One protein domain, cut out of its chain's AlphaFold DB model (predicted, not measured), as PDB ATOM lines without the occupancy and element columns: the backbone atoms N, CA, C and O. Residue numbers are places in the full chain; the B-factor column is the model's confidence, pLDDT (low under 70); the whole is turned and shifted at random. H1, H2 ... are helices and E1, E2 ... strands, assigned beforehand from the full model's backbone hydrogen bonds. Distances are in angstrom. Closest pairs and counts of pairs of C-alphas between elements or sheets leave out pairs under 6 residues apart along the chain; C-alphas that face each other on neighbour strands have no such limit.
ATOM      1  N   ASP A   8     136.241 109.459 174.640       91.62
ATOM      2  CA  ASP A   8     135.348 110.210 173.747       91.62
ATOM      3  C   ASP A   8     136.037 111.398 173.063       91.62
ATOM      4  O   ASP A   8     135.821 111.633 171.875       91.62
ATOM      5  N   ALA A   9     136.884 112.141 173.786       90.19
ATOM      6  CA  ALA A   9     137.619 113.273 173.226       90.19
ATOM      7  C   ALA A   9     138.673 112.811 172.207       90.19
ATOM      8  O   ALA A   9     138.803 113.416 171.141       90.19
ATOM      9  N   ILE A  10     139.343 111.682 172.477       91.31
ATOM     10  CA  ILE A  10     140.262 111.046 171.522       91.31
ATOM     11  C   ILE A  10     139.515 110.637 170.245       91.31
ATOM     12  O   ILE A  10     139.984 110.904 169.137       91.31
ATOM     13  N   CYS A  11     138.326 110.040 170.376       90.69
ATOM     14  CA  CYS A  11     137.492 109.676 169.230       90.69
ATOM     15  C   CYS A  11     137.003 110.894 168.441       90.69
ATOM     16  O   CYS A  11     137.028 110.857 167.213       90.69
ATOM     17  N   ALA A  12     136.598 111.970 169.118       88.56
ATOM     18  CA  ALA A  12     136.178 113.206 168.464       88.56
ATOM     19  C   ALA A  12     137.318 113.820 167.635       88.56
ATOM     20  O   ALA A  12     137.109 114.160 166.475       88.56
ATOM     21  N   GLY A  13     138.536 113.884 168.183       85.56
ATOM     22  CA  GLY A  13     139.704 114.387 167.453       85.56
ATOM     23  C   GLY A  13     140.071 113.539 166.231       85.56
ATOM     24  O   GLY A  13     140.487 114.077 165.207       85.56
ATOM     25  N   PHE A  14     139.887 112.219 166.310       85.62
ATOM     26  CA  PHE A  14     140.154 111.318 165.190       85.62
ATOM     27  C   PHE A  14     139.071 111.345 164.112       85.62
ATOM     28  O   PHE A  14     139.403 111.242 162.939       85.62
ATOM     29  N   ALA A  15     137.796 111.499 164.479       79.88
ATOM     30  CA  ALA A  15     136.693 111.541 163.515       79.88
ATOM     31  C   ALA A  15     136.810 112.717 162.526       79.88
ATOM     32  O   ALA A  15     136.355 112.609 161.388       79.88
ATOM     33  N   GLU A  16     137.455 113.810 162.942       77.88
ATOM     34  CA  GLU A  16     137.793 114.946 162.077       77.88
ATOM     35  C   GLU A  16     138.923 114.618 161.083       77.88
ATOM     36  O   GLU A  16     139.031 115.229 160.018       77.88
ATOM     37  N   ALA A  17     139.768 113.629 161.390       72.56
ATOM     38  CA  ALA A  17     140.758 113.118 160.455       72.56
ATOM     39  C   ALA A  17     140.088 112.144 159.471       72.56
ATOM     40  O   ALA A  17     139.338 111.254 159.856       72.56
ATOM     41  N   SER A  18     140.398 112.237 158.174       77.06
ATOM     42  CA  SER A  18     139.851 111.326 157.145       77.06
ATOM     43  C   SER A  18     140.408 109.888 157.212       77.06
ATOM     44  O   SER A  18     140.460 109.195 156.200       77.06
ATOM     45  N   GLN A  19     140.875 109.445 158.379       87.88
ATOM     46  CA  GLN A  19     141.442 108.121 158.625       87.88
ATOM     47  C   GLN A  19     140.369 107.192 159.197       87.88
ATOM     48  O   GLN A  19     139.442 107.642 159.865       87.88
ATOM     49  N   LYS A  20     140.485 105.889 158.929       93.62
ATOM     50  CA  LYS A  20     139.517 104.871 159.354       93.62
ATOM     51  C   LYS A  20     140.239 103.616 159.825       93.62
ATOM     52  O   LYS A  20     141.336 103.322 159.349       93.62
ATOM     53  N   LEU A  21     139.606 102.882 160.731       95.94
ATOM     54  CA  LEU A  21     140.011 101.541 161.133       95.94
ATOM     55  C   LEU A  21     139.050 100.506 160.553       95.94
ATOM     56  O   LEU A  21     137.838 100.707 160.572       95.94
ATOM     57  N   THR A  22     139.586  99.380 160.098       96.94
ATOM     58  CA  THR A  22     138.808  98.197 159.737       96.94
ATOM     59  C   THR A  22     138.907  97.173 160.857       96.94
ATOM     60  O   THR A  22     140.005  96.726 161.192       96.94
ATOM     61  N   PHE A  23     137.760  96.775 161.411       96.25
ATOM     62  CA  PHE A  23     137.649  95.652 162.344       96.25
ATOM     63  C   PHE A  23     136.821  94.541 161.706       96.25
ATOM     64  O   PHE A  23     135.625  94.718 161.454       96.25
ATOM     65  N   ARG A  24     137.443  93.382 161.468       95.31
ATOM     66  CA  ARG A  24     136.741  92.206 160.936       95.31
ATOM     67  C   ARG A  24     137.205  90.905 161.563       95.31
ATOM     68  O   ARG A  24     138.368  90.769 161.930       95.31
ATOM     69  N   ALA A  25     136.308  89.931 161.643       93.69
ATOM     70  CA  ALA A  25     136.702  88.566 161.969       93.69
ATOM     71  C   ALA A  25     137.563  87.978 160.837       93.69
ATOM     72  O   ALA A  25     137.248  88.137 159.656       93.69
ATOM     73  N   LEU A  26     138.633  87.291 161.216       90.56
ATOM     74  CA  LEU A  26     139.353  86.332 160.383       90.56
ATOM     75  C   LEU A  26     138.933  84.905 160.780       90.56
ATOM     76  O   LEU A  26     137.998  84.703 161.560       90.56
ATOM     77  N   GLU A  27     139.623  83.904 160.238       90.88
ATOM     78  CA  GLU A  27     139.471  82.511 160.655       90.88
ATOM     79  C   GLU A  27     139.955  82.305 162.111       90.88
ATOM     80  O   GLU A  27     140.708  83.109 162.668       90.88
ATOM     81  N   GLU A  28     139.478  81.228 162.746       82.94
ATOM     82  CA  GLU A  28     139.971  80.740 164.050       82.94
ATOM     83  C   GLU A  28     139.875  81.734 165.226       82.94
ATOM     84  O   GLU A  28     140.699  81.729 166.138       82.94
ATOM     85  N   GLY A  29     138.850  82.593 165.245       88.38
ATOM     86  CA  GLY A  29     138.625  83.511 166.372       88.38
ATOM     87  C   GLY A  29     139.629  84.665 166.443       88.38
ATOM     88  O   GLY A  29     139.766  85.301 167.487       88.38
ATOM     89  N   THR A  30     140.316  84.950 165.337       94.25
ATOM     90  CA  THR A  30     141.213  86.101 165.215       94.25
ATOM     91  C   THR A  30     140.446  87.320 164.706       94.25
ATOM     92  O   THR A  30     139.581  87.203 163.840       94.25
ATOM     93  N   VAL A  31     140.767  88.512 165.213       95.75
ATOM     94  CA  VAL A  31     140.230  89.785 164.704       95.75
ATOM     95  C   VAL A  31     141.327  90.507 163.930       95.75
ATOM     96  O   VAL A  31     142.405  90.754 164.469       95.75
ATOM     97  N   LEU A  32     141.055  90.860 162.675       95.94
ATOM     98  CA  LEU A  32     141.873  91.816 161.939       95.94
ATOM     99  C   LEU A  32     141.567  93.220 162.443       95.94
ATOM    100  O   LEU A  32     140.407  93.635 162.469       95.94
ATOM    101  N   ILE A  33     142.634  93.945 162.752       97.25
ATOM    102  CA  ILE A  33     142.621  95.383 162.973       97.25
ATOM    103  C   ILE A  33     143.551  95.985 161.927       97.25
ATOM    104  O   ILE A  33     144.752  95.715 161.934       97.25
ATOM    105  N   GLU A  34     142.994  96.766 161.012       97.06
ATOM    106  CA  GLU A  34     143.724  97.327 159.878       97.06
ATOM    107  C   GLU A  34     143.457  98.827 159.742       97.06
ATOM    108  O   GLU A  34     142.386  99.324 160.082       97.06
ATOM    109  N   GLY A  35     144.453  99.560 159.259       96.06
ATOM    110  CA  GLY A  35     144.382 100.993 159.022       96.06
ATOM    111  C   GLY A  35     145.753 101.547 158.649       96.06
ATOM    112  O   GLY A  35     146.749 100.822 158.617       96.06
ATOM    113  N   SER A  36     145.816 102.847 158.371       95.81
ATOM    114  CA  SER A  36     147.097 103.540 158.209       95.81
ATOM    115  C   SER A  36     147.893 103.563 159.522       95.81
ATOM    116  O   SER A  36     147.343 103.323 160.599       95.81
ATOM    117  N   ALA A  37     149.177 103.934 159.458       95.88
ATOM    118  CA  ALA A  37     149.995 104.138 160.658       95.88
ATOM    119  C   ALA A  37     149.315 105.093 161.660       95.88
ATOM    120  O   ALA A  37     149.177 104.756 162.830       95.88
ATOM    121  N   ALA A  38     148.779 106.221 161.177       94.25
ATOM    122  CA  ALA A  38     148.064 107.188 162.009       94.25
ATOM    123  C   ALA A  38     146.778 106.609 162.635       94.25
ATOM    124  O   ALA A  38     146.455 106.919 163.779       94.25
ATOM    125  N   ALA A  39     146.045 105.751 161.914       95.19
ATOM    126  CA  ALA A  39     144.856 105.089 162.450       95.19
ATOM    127  C   ALA A  39     145.205 104.086 163.564       95.19
ATOM    128  O   ALA A  39     144.535 104.040 164.597       95.19
ATOM    129  N   LEU A  40     146.280 103.314 163.388       96.94
ATOM    130  CA  LEU A  40     146.756 102.370 164.402       96.94
ATOM    131  C   LEU A  40     147.344 103.090 165.628       96.94
ATOM    132  O   LEU A  40     147.103 102.672 166.761       96.94
ATOM    133  N   GLU A  41     148.049 104.207 165.429       96.00
ATOM    134  CA  GLU A  41     148.522 105.077 166.515       96.00
ATOM    135  C   GLU A  41     147.362 105.685 167.314       96.00
ATOM    136  O   GLU A  41     147.416 105.739 168.549       96.00
ATOM    137  N   PHE A  42     146.280 106.085 166.638       94.62
ATOM    138  CA  PHE A  42     145.046 106.499 167.302       94.62
ATOM    139  C   PHE A  42     144.485 105.384 168.191       94.62
ATOM    140  O   PHE A  42     144.181 105.643 169.355       94.62
ATOM    141  N   LEU A  43     144.404 104.141 167.700       95.81
ATOM    142  CA  LEU A  43     143.911 103.024 168.510       95.81
ATOM    143  C   LEU A  43     144.786 102.795 169.752       95.81
ATOM    144  O   LEU A  43     144.268 102.589 170.850       95.81
ATOM    145  N   GLY A  44     146.111 102.889 169.604       96.62
ATOM    146  CA  GLY A  44     147.043 102.843 170.733       96.62
ATOM    147  C   GLY A  44     146.797 103.968 171.744       96.62
ATOM    148  O   GLY A  44     146.761 103.732 172.953       96.62
ATOM    149  N   THR A  45     146.554 105.183 171.256       95.75
ATOM    150  CA  THR A  45     146.237 106.349 172.093       95.75
ATOM    151  C   THR A  45     144.916 106.162 172.837       95.75
ATOM    152  O   THR A  45     144.846 106.440 174.033       95.75
ATOM    153  N   LEU A  46     143.894 105.621 172.173       95.38
ATOM    154  CA  LEU A  46     142.594 105.317 172.765       95.38
ATOM    155  C   LEU A  46     142.703 104.267 173.883       95.38
ATOM    156  O   LEU A  46     142.118 104.443 174.952       95.38
ATOM    157  N   LEU A  47     143.502 103.214 173.676       96.62
ATOM    158  CA  LEU A  47     143.797 102.212 174.708       96.62
ATOM    159  C   LEU A  47     144.472 102.848 175.932       96.62
ATOM    160  O   LEU A  47     144.080 102.573 177.067       96.62
ATOM    161  N   ILE A  48     145.456 103.726 175.716       96.19
ATOM    162  CA  ILE A  48     146.147 104.446 176.796       96.19
ATOM    163  C   ILE A  48     145.188 105.391 177.530       96.19
ATOM    164  O   ILE A  48     145.233 105.464 178.761       96.19
ATOM    165  N   ALA A  49     144.327 106.102 176.799       94.88
ATOM    166  CA  ALA A  49     143.332 107.001 177.371       94.88
ATOM    167  C   ALA A  49     142.369 106.229 178.277       94.88
ATOM    168  O   ALA A  49     142.254 106.563 179.455       94.88
ATOM    169  N   GLN A  50     141.782 105.131 177.789       95.06
ATOM    170  CA  GLN A  50     140.890 104.300 178.601       95.06
ATOM    171  C   GLN A  50     141.606 103.659 179.797       95.06
ATOM    172  O   GLN A  50     141.050 103.595 180.890       95.06
ATOM    173  N   ALA A  51     142.868 103.241 179.647       93.81
ATOM    174  CA  ALA A  51     143.660 102.711 180.758       93.81
ATOM    175  C   ALA A  51     143.897 103.740 181.883       93.81
ATOM    176  O   ALA A  51     144.102 103.355 183.035       93.81
ATOM    177  N   ARG A  52     143.867 105.038 181.560       93.00
ATOM    178  CA  ARG A  52     144.053 106.155 182.502       93.00
ATOM    179  C   ARG A  52     142.744 106.828 182.909       93.00
ATOM    180  O   ARG A  52     142.769 107.700 183.776       93.00
ATOM    181  N   PHE A  53     141.624 106.464 182.293       91.88
ATOM    182  CA  PHE A  53     140.339 107.070 182.585       91.88
ATOM    183  C   PHE A  53     139.778 106.499 183.891       91.88
ATOM    184  O   PHE A  53     139.510 105.305 184.034       91.88
ATOM    185  N   ASP A  54     139.653 107.377 184.883       88.12
ATOM    186  CA  ASP A  54     139.268 106.991 186.242       88.12
ATOM    187  C   ASP A  54     137.755 107.072 186.488       88.12
ATOM    188  O   ASP A  54     137.288 106.555 187.497       88.12
ATOM    189  N   LYS A  55     136.990 107.701 185.584       87.31
ATOM    190  CA  LYS A  55     135.537 107.901 185.747       87.31
ATOM    191  C   LYS A  55     134.698 106.717 185.269       87.31
ATOM    192  O   LYS A  55     133.637 106.480 185.832       87.31
ATOM    193  N   ASP A  56     135.165 106.010 184.246       88.00
ATOM    194  CA  ASP A  56     134.517 104.820 183.696       88.00
ATOM    195  C   ASP A  56     135.587 103.750 183.442       88.00
ATOM    196  O   ASP A  56     136.722 104.067 183.086       88.00
ATOM    197  N   CYS A  57     135.249 102.484 183.667       92.50
ATOM    198  CA  CYS A  57     136.116 101.359 183.335       92.50
ATOM    199  C   CYS A  57     135.788 100.729 181.979       92.50
ATOM    200  O   CYS A  57     136.650 100.033 181.436       92.50
ATOM    201  N   GLY A  58     134.617 100.996 181.401       94.25
ATOM    202  CA  GLY A  58     134.219 100.521 180.080       94.25
ATOM    203  C   GLY A  58     134.277 101.616 179.020       94.25
ATOM    204  O   GLY A  58     133.976 102.773 179.283       94.25
ATOM    205  N   PHE A  59     134.641 101.241 177.799       95.25
ATOM    206  CA  PHE A  59     134.472 102.080 176.618       95.25
ATOM    207  C   PHE A  59     134.156 101.203 175.412       95.25
ATOM    208  O   PHE A  59     134.766 100.149 175.242       95.25
ATOM    209  N   GLN A  60     133.206 101.618 174.578       95.06
ATOM    210  CA  GLN A  60     132.743 100.805 173.458       95.06
ATOM    211  C   GLN A  60     132.492 101.650 172.223       95.06
ATOM    212  O   GLN A  60     131.906 102.725 172.325       95.06
ATOM    213  N   LEU A  61     132.855 101.116 171.062       94.62
ATOM    214  CA  LEU A  61     132.490 101.683 169.769       94.62
ATOM    215  C   LEU A  61     131.893 100.605 168.870       94.62
ATOM    216  O   LEU A  61     132.271  99.434 168.945       94.62
ATOM    217  N   SER A  62     130.973 101.016 167.997       94.25
ATOM    218  CA  SER A  62     130.304 100.118 167.057       94.25
ATOM    219  C   SER A  62     130.275 100.703 165.644       94.25
ATOM    220  O   SER A  62     129.916 101.875 165.494       94.25
ATOM    221  N   PRO A  63     130.555  99.899 164.596       93.00
ATOM    222  CA  PRO A  63     130.440 100.343 163.207       93.00
ATOM    223  C   PRO A  63     128.995 100.703 162.826       93.00
ATOM    224  O   PRO A  63     128.774 101.499 161.921       93.00
ATOM    225  N   THR A  64     127.994 100.178 163.544       92.50
ATOM    226  CA  THR A  64     126.569 100.461 163.308       92.50
ATOM    227  C   THR A  64     125.957 101.379 164.370       92.50
ATOM    228  O   THR A  64     124.735 101.430 164.508       92.50
ATOM    229  N   GLY A  65     126.779 102.061 165.172       89.94
ATOM    230  CA  GLY A  65     126.310 102.868 166.297       89.94
ATOM    231  C   GLY A  65     127.208 104.062 166.601       89.94
ATOM    232  O   GLY A  65     127.799 104.669 165.707       89.94
ATOM    233  N   ALA A  66     127.286 104.423 167.882       85.88
ATOM    234  CA  ALA A  66     128.149 105.506 168.332       85.88
ATOM    235  C   ALA A  66     129.618 105.213 167.982       85.88
ATOM    236  O   ALA A  66     130.122 104.109 168.209       85.88
ATOM    237  N   GLY A  67     130.285 106.218 167.410       85.31
ATOM    238  CA  GLY A  67     131.661 106.116 166.932       85.31
ATOM    239  C   GLY A  67     131.827 105.431 165.575       85.31
ATOM    240  O   GLY A  67     132.963 105.143 165.210       85.31
ATOM    241  N   ASN A  68     130.753 105.220 164.801       90.31
ATOM    242  CA  ASN A  68     130.851 104.675 163.438       90.31
ATOM    243  C   ASN A  68     131.827 105.460 162.536       90.31
ATOM    244  O   ASN A  68     132.480 104.872 161.686       90.31
ATOM    245  N   ALA A  69     132.002 106.764 162.773       90.38
ATOM    246  CA  ALA A  69     132.937 107.617 162.050       90.38
ATOM    247  C   ALA A  69     134.408 107.184 162.195       90.38
ATOM    248  O   ALA A  69     135.237 107.602 161.394       90.38
ATOM    249  N   VAL A  70     134.746 106.346 163.173       91.50
ATOM    250  CA  VAL A  70     136.090 105.774 163.334       91.50
ATOM    251  C   VAL A  70     136.302 104.562 162.415       91.50
ATOM    252  O   VAL A  70     137.440 104.224 162.088       91.50
ATOM    253  N   PHE A  71     135.223 103.921 161.963       94.31
ATOM    254  CA  PHE A  71     135.267 102.677 161.204       94.31
ATOM    255  C   PHE A  71     135.210 102.909 159.698       94.31
ATOM    256  O   PHE A  71     134.529 103.810 159.211       94.31
ATOM    257  N   SER A  72     135.914 102.060 158.955       94.75
ATOM    258  CA  SER A  72     135.695 101.893 157.521       94.75
ATOM    259  C   SER A  72     134.379 101.153 157.267       94.75
ATOM    260  O   SER A  72     133.916 100.387 158.117       94.75
ATOM    261  N   ASP A  73     133.832 101.306 156.063       92.75
ATOM    262  CA  ASP A  73     132.606 100.612 155.641       92.75
ATOM    263  C   ASP A  73     132.768  99.078 155.581       92.75
ATOM    264  O   ASP A  73     131.783  98.344 155.551       92.75
ATOM    265  N   GLU A  74     134.008  98.576 155.589       93.94
ATOM    266  CA  GLU A  74     134.322  97.140 155.609       93.94
ATOM    267  C   GLU A  74     134.283  96.529 157.018       93.94
ATOM    268  O   GLU A  74     134.390  95.309 157.177       93.94
ATOM    269  N   SER A  75     134.142  97.354 158.058       94.56
ATOM    270  CA  SER A  75     134.099  96.880 159.439       94.56
ATOM    271  C   SER A  75     132.780  96.182 159.748       94.56
ATOM    272  O   SER A  75     131.709  96.776 159.637       94.56
ATOM    273  N   ASN A  76     132.853  94.942 160.225       93.06
ATOM    274  CA  ASN A  76     131.680  94.179 160.664       93.06
ATOM    275  C   ASN A  76     131.666  93.900 162.175       93.06
ATOM    276  O   ASN A  76     130.709  93.312 162.679       93.06
ATOM    277  N   LEU A  77     132.693  94.351 162.899       94.94
ATOM    278  CA  LEU A  77     132.800  94.240 164.349       94.94
ATOM    279  C   LEU A  77     133.043  95.608 164.990       94.94
ATOM    280  O   LEU A  77     133.777  96.441 164.463       94.94
ATOM    281  N   GLY A  78     132.436  95.816 166.158       94.62
ATOM    282  CA  GLY A  78     132.853  96.850 167.104       94.62
ATOM    283  C   GLY A  78     133.923  96.326 168.062       94.62
ATOM    284  O   GLY A  78     134.343  95.172 167.975       94.62
ATOM    285  N   PHE A  79     134.327  97.153 169.021       94.38
ATOM    286  CA  PHE A  79     135.220  96.724 170.096       94.38
ATOM    287  C   PHE A  79     134.807  97.315 171.445       94.38
ATOM    288  O   PHE A  79     134.168  98.366 171.524       94.38
ATOM    289  N   TYR A  80     135.202  96.616 172.510       95.62
ATOM    290  CA  TYR A  80     134.984  97.002 173.900       95.62
ATOM    291  C   TYR A  80     136.324  97.003 174.636       95.62
ATOM    292  O   TYR A  80     137.022  95.990 174.661       95.62
ATOM    293  N   ILE A  81     136.686  98.134 175.239       95.62
ATOM    294  CA  ILE A  81     137.863  98.266 176.093       95.62
ATOM    295  C   ILE A  81     137.387  98.293 177.541       95.62
ATOM    296  O   ILE A  81     136.654  99.191 177.951       95.62
ATOM    297  N   HIS A  82     137.850  97.326 178.327       95.62
ATOM    298  CA  HIS A  82     137.560  97.243 179.751       95.62
ATOM    299  C   HIS A  82     138.844  97.362 180.564       95.62
ATOM    300  O   HIS A  82     139.702  96.478 180.526       95.62
ATOM    301  N   ARG A  83     138.980  98.444 181.331       93.88
ATOM    302  CA  ARG A  83     140.074  98.610 182.287       93.88
ATOM    303  C   ARG A  83     139.757  97.820 183.555       93.88
ATOM    304  O   ARG A  83     138.808  98.142 184.265       93.88
TER     305      ARG A  83
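AT A GLANCE: This is residues 8 to 83 of the 92 residues of an uncharacterized protein of Pseudolysobacter antarcticus (UniProt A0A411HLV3). H1 and H2 lie side by side, running opposite ways, with one strand hairpin, E3 and E4, next to the later part of H2, and a second hairpin, E1 and E2, reaching out from near the beginning of H2. A long loop, residues 62 to 78, joins E3 to E4. The printed part has 76 residues, with two named helices and four named strands in the order H1, E1, E2, H2, E3, E4; each hairpin is an antiparallel sheet of two strands, and the class is mixed, helices and strands. The whole is compact, with a radius of gyration of the C-alphas of 12.1 A and spans of 35 by 29 by 23 A.

IN THESE COORDINATES: H1, residues 8 to 15, begins at C-alpha 8 (135.348, 110.210, 173.747) and is 10.4 A long. E1, residues 22 to 25, measures 10.1 A, and E2, residues 31 to 34, 9.6 A. H2, residues 37 to 52, is the longest helix at 22.7 A and begins at C-alpha 37 (149.995, 104.138, 160.658). E3, residues 58 to 61, measures 10.5 A; E4, residues 79 to 82, measures 9.9 A and ends at C-alpha 82 (137.560, 97.243, 179.751).

HOW THE PARTS SIT: H1 touches H2 with residues 42 to 49 of H2 alone, at a shallow tilt of 6 degrees, opposite ways; the closest C-alphas, of Ile 10 and Leu 46, are 6.3 A apart. In both helices every O i to N i+4 pair is within hydrogen-bond range. In the hairpin of E1 and E2, N 22 and O 34 are 2.8 A apart, within hydrogen-bond range. The closest C-alphas of E2 and H2, of Glu 34 and Leu 40, are 7.4 A apart. In the hairpin of E3 and E4, N 81 and O 59 are 2.8 A apart, within hydrogen-bond range. The closest C-alphas of H2 and E4, of Gln 50 and Ile 81, are 7.2 A apart. E1 and E4 are only just apart, at 8.2 A.

THE WHOLE: The two C-alphas farthest apart, of Glu 27 and Lys 55, are 35.9 A apart. The printed part has no cut, and the link from E3 to E4 is long, at 17 residues. The mean pLDDT of the printed part is 92.2, and no printed residue is under 70.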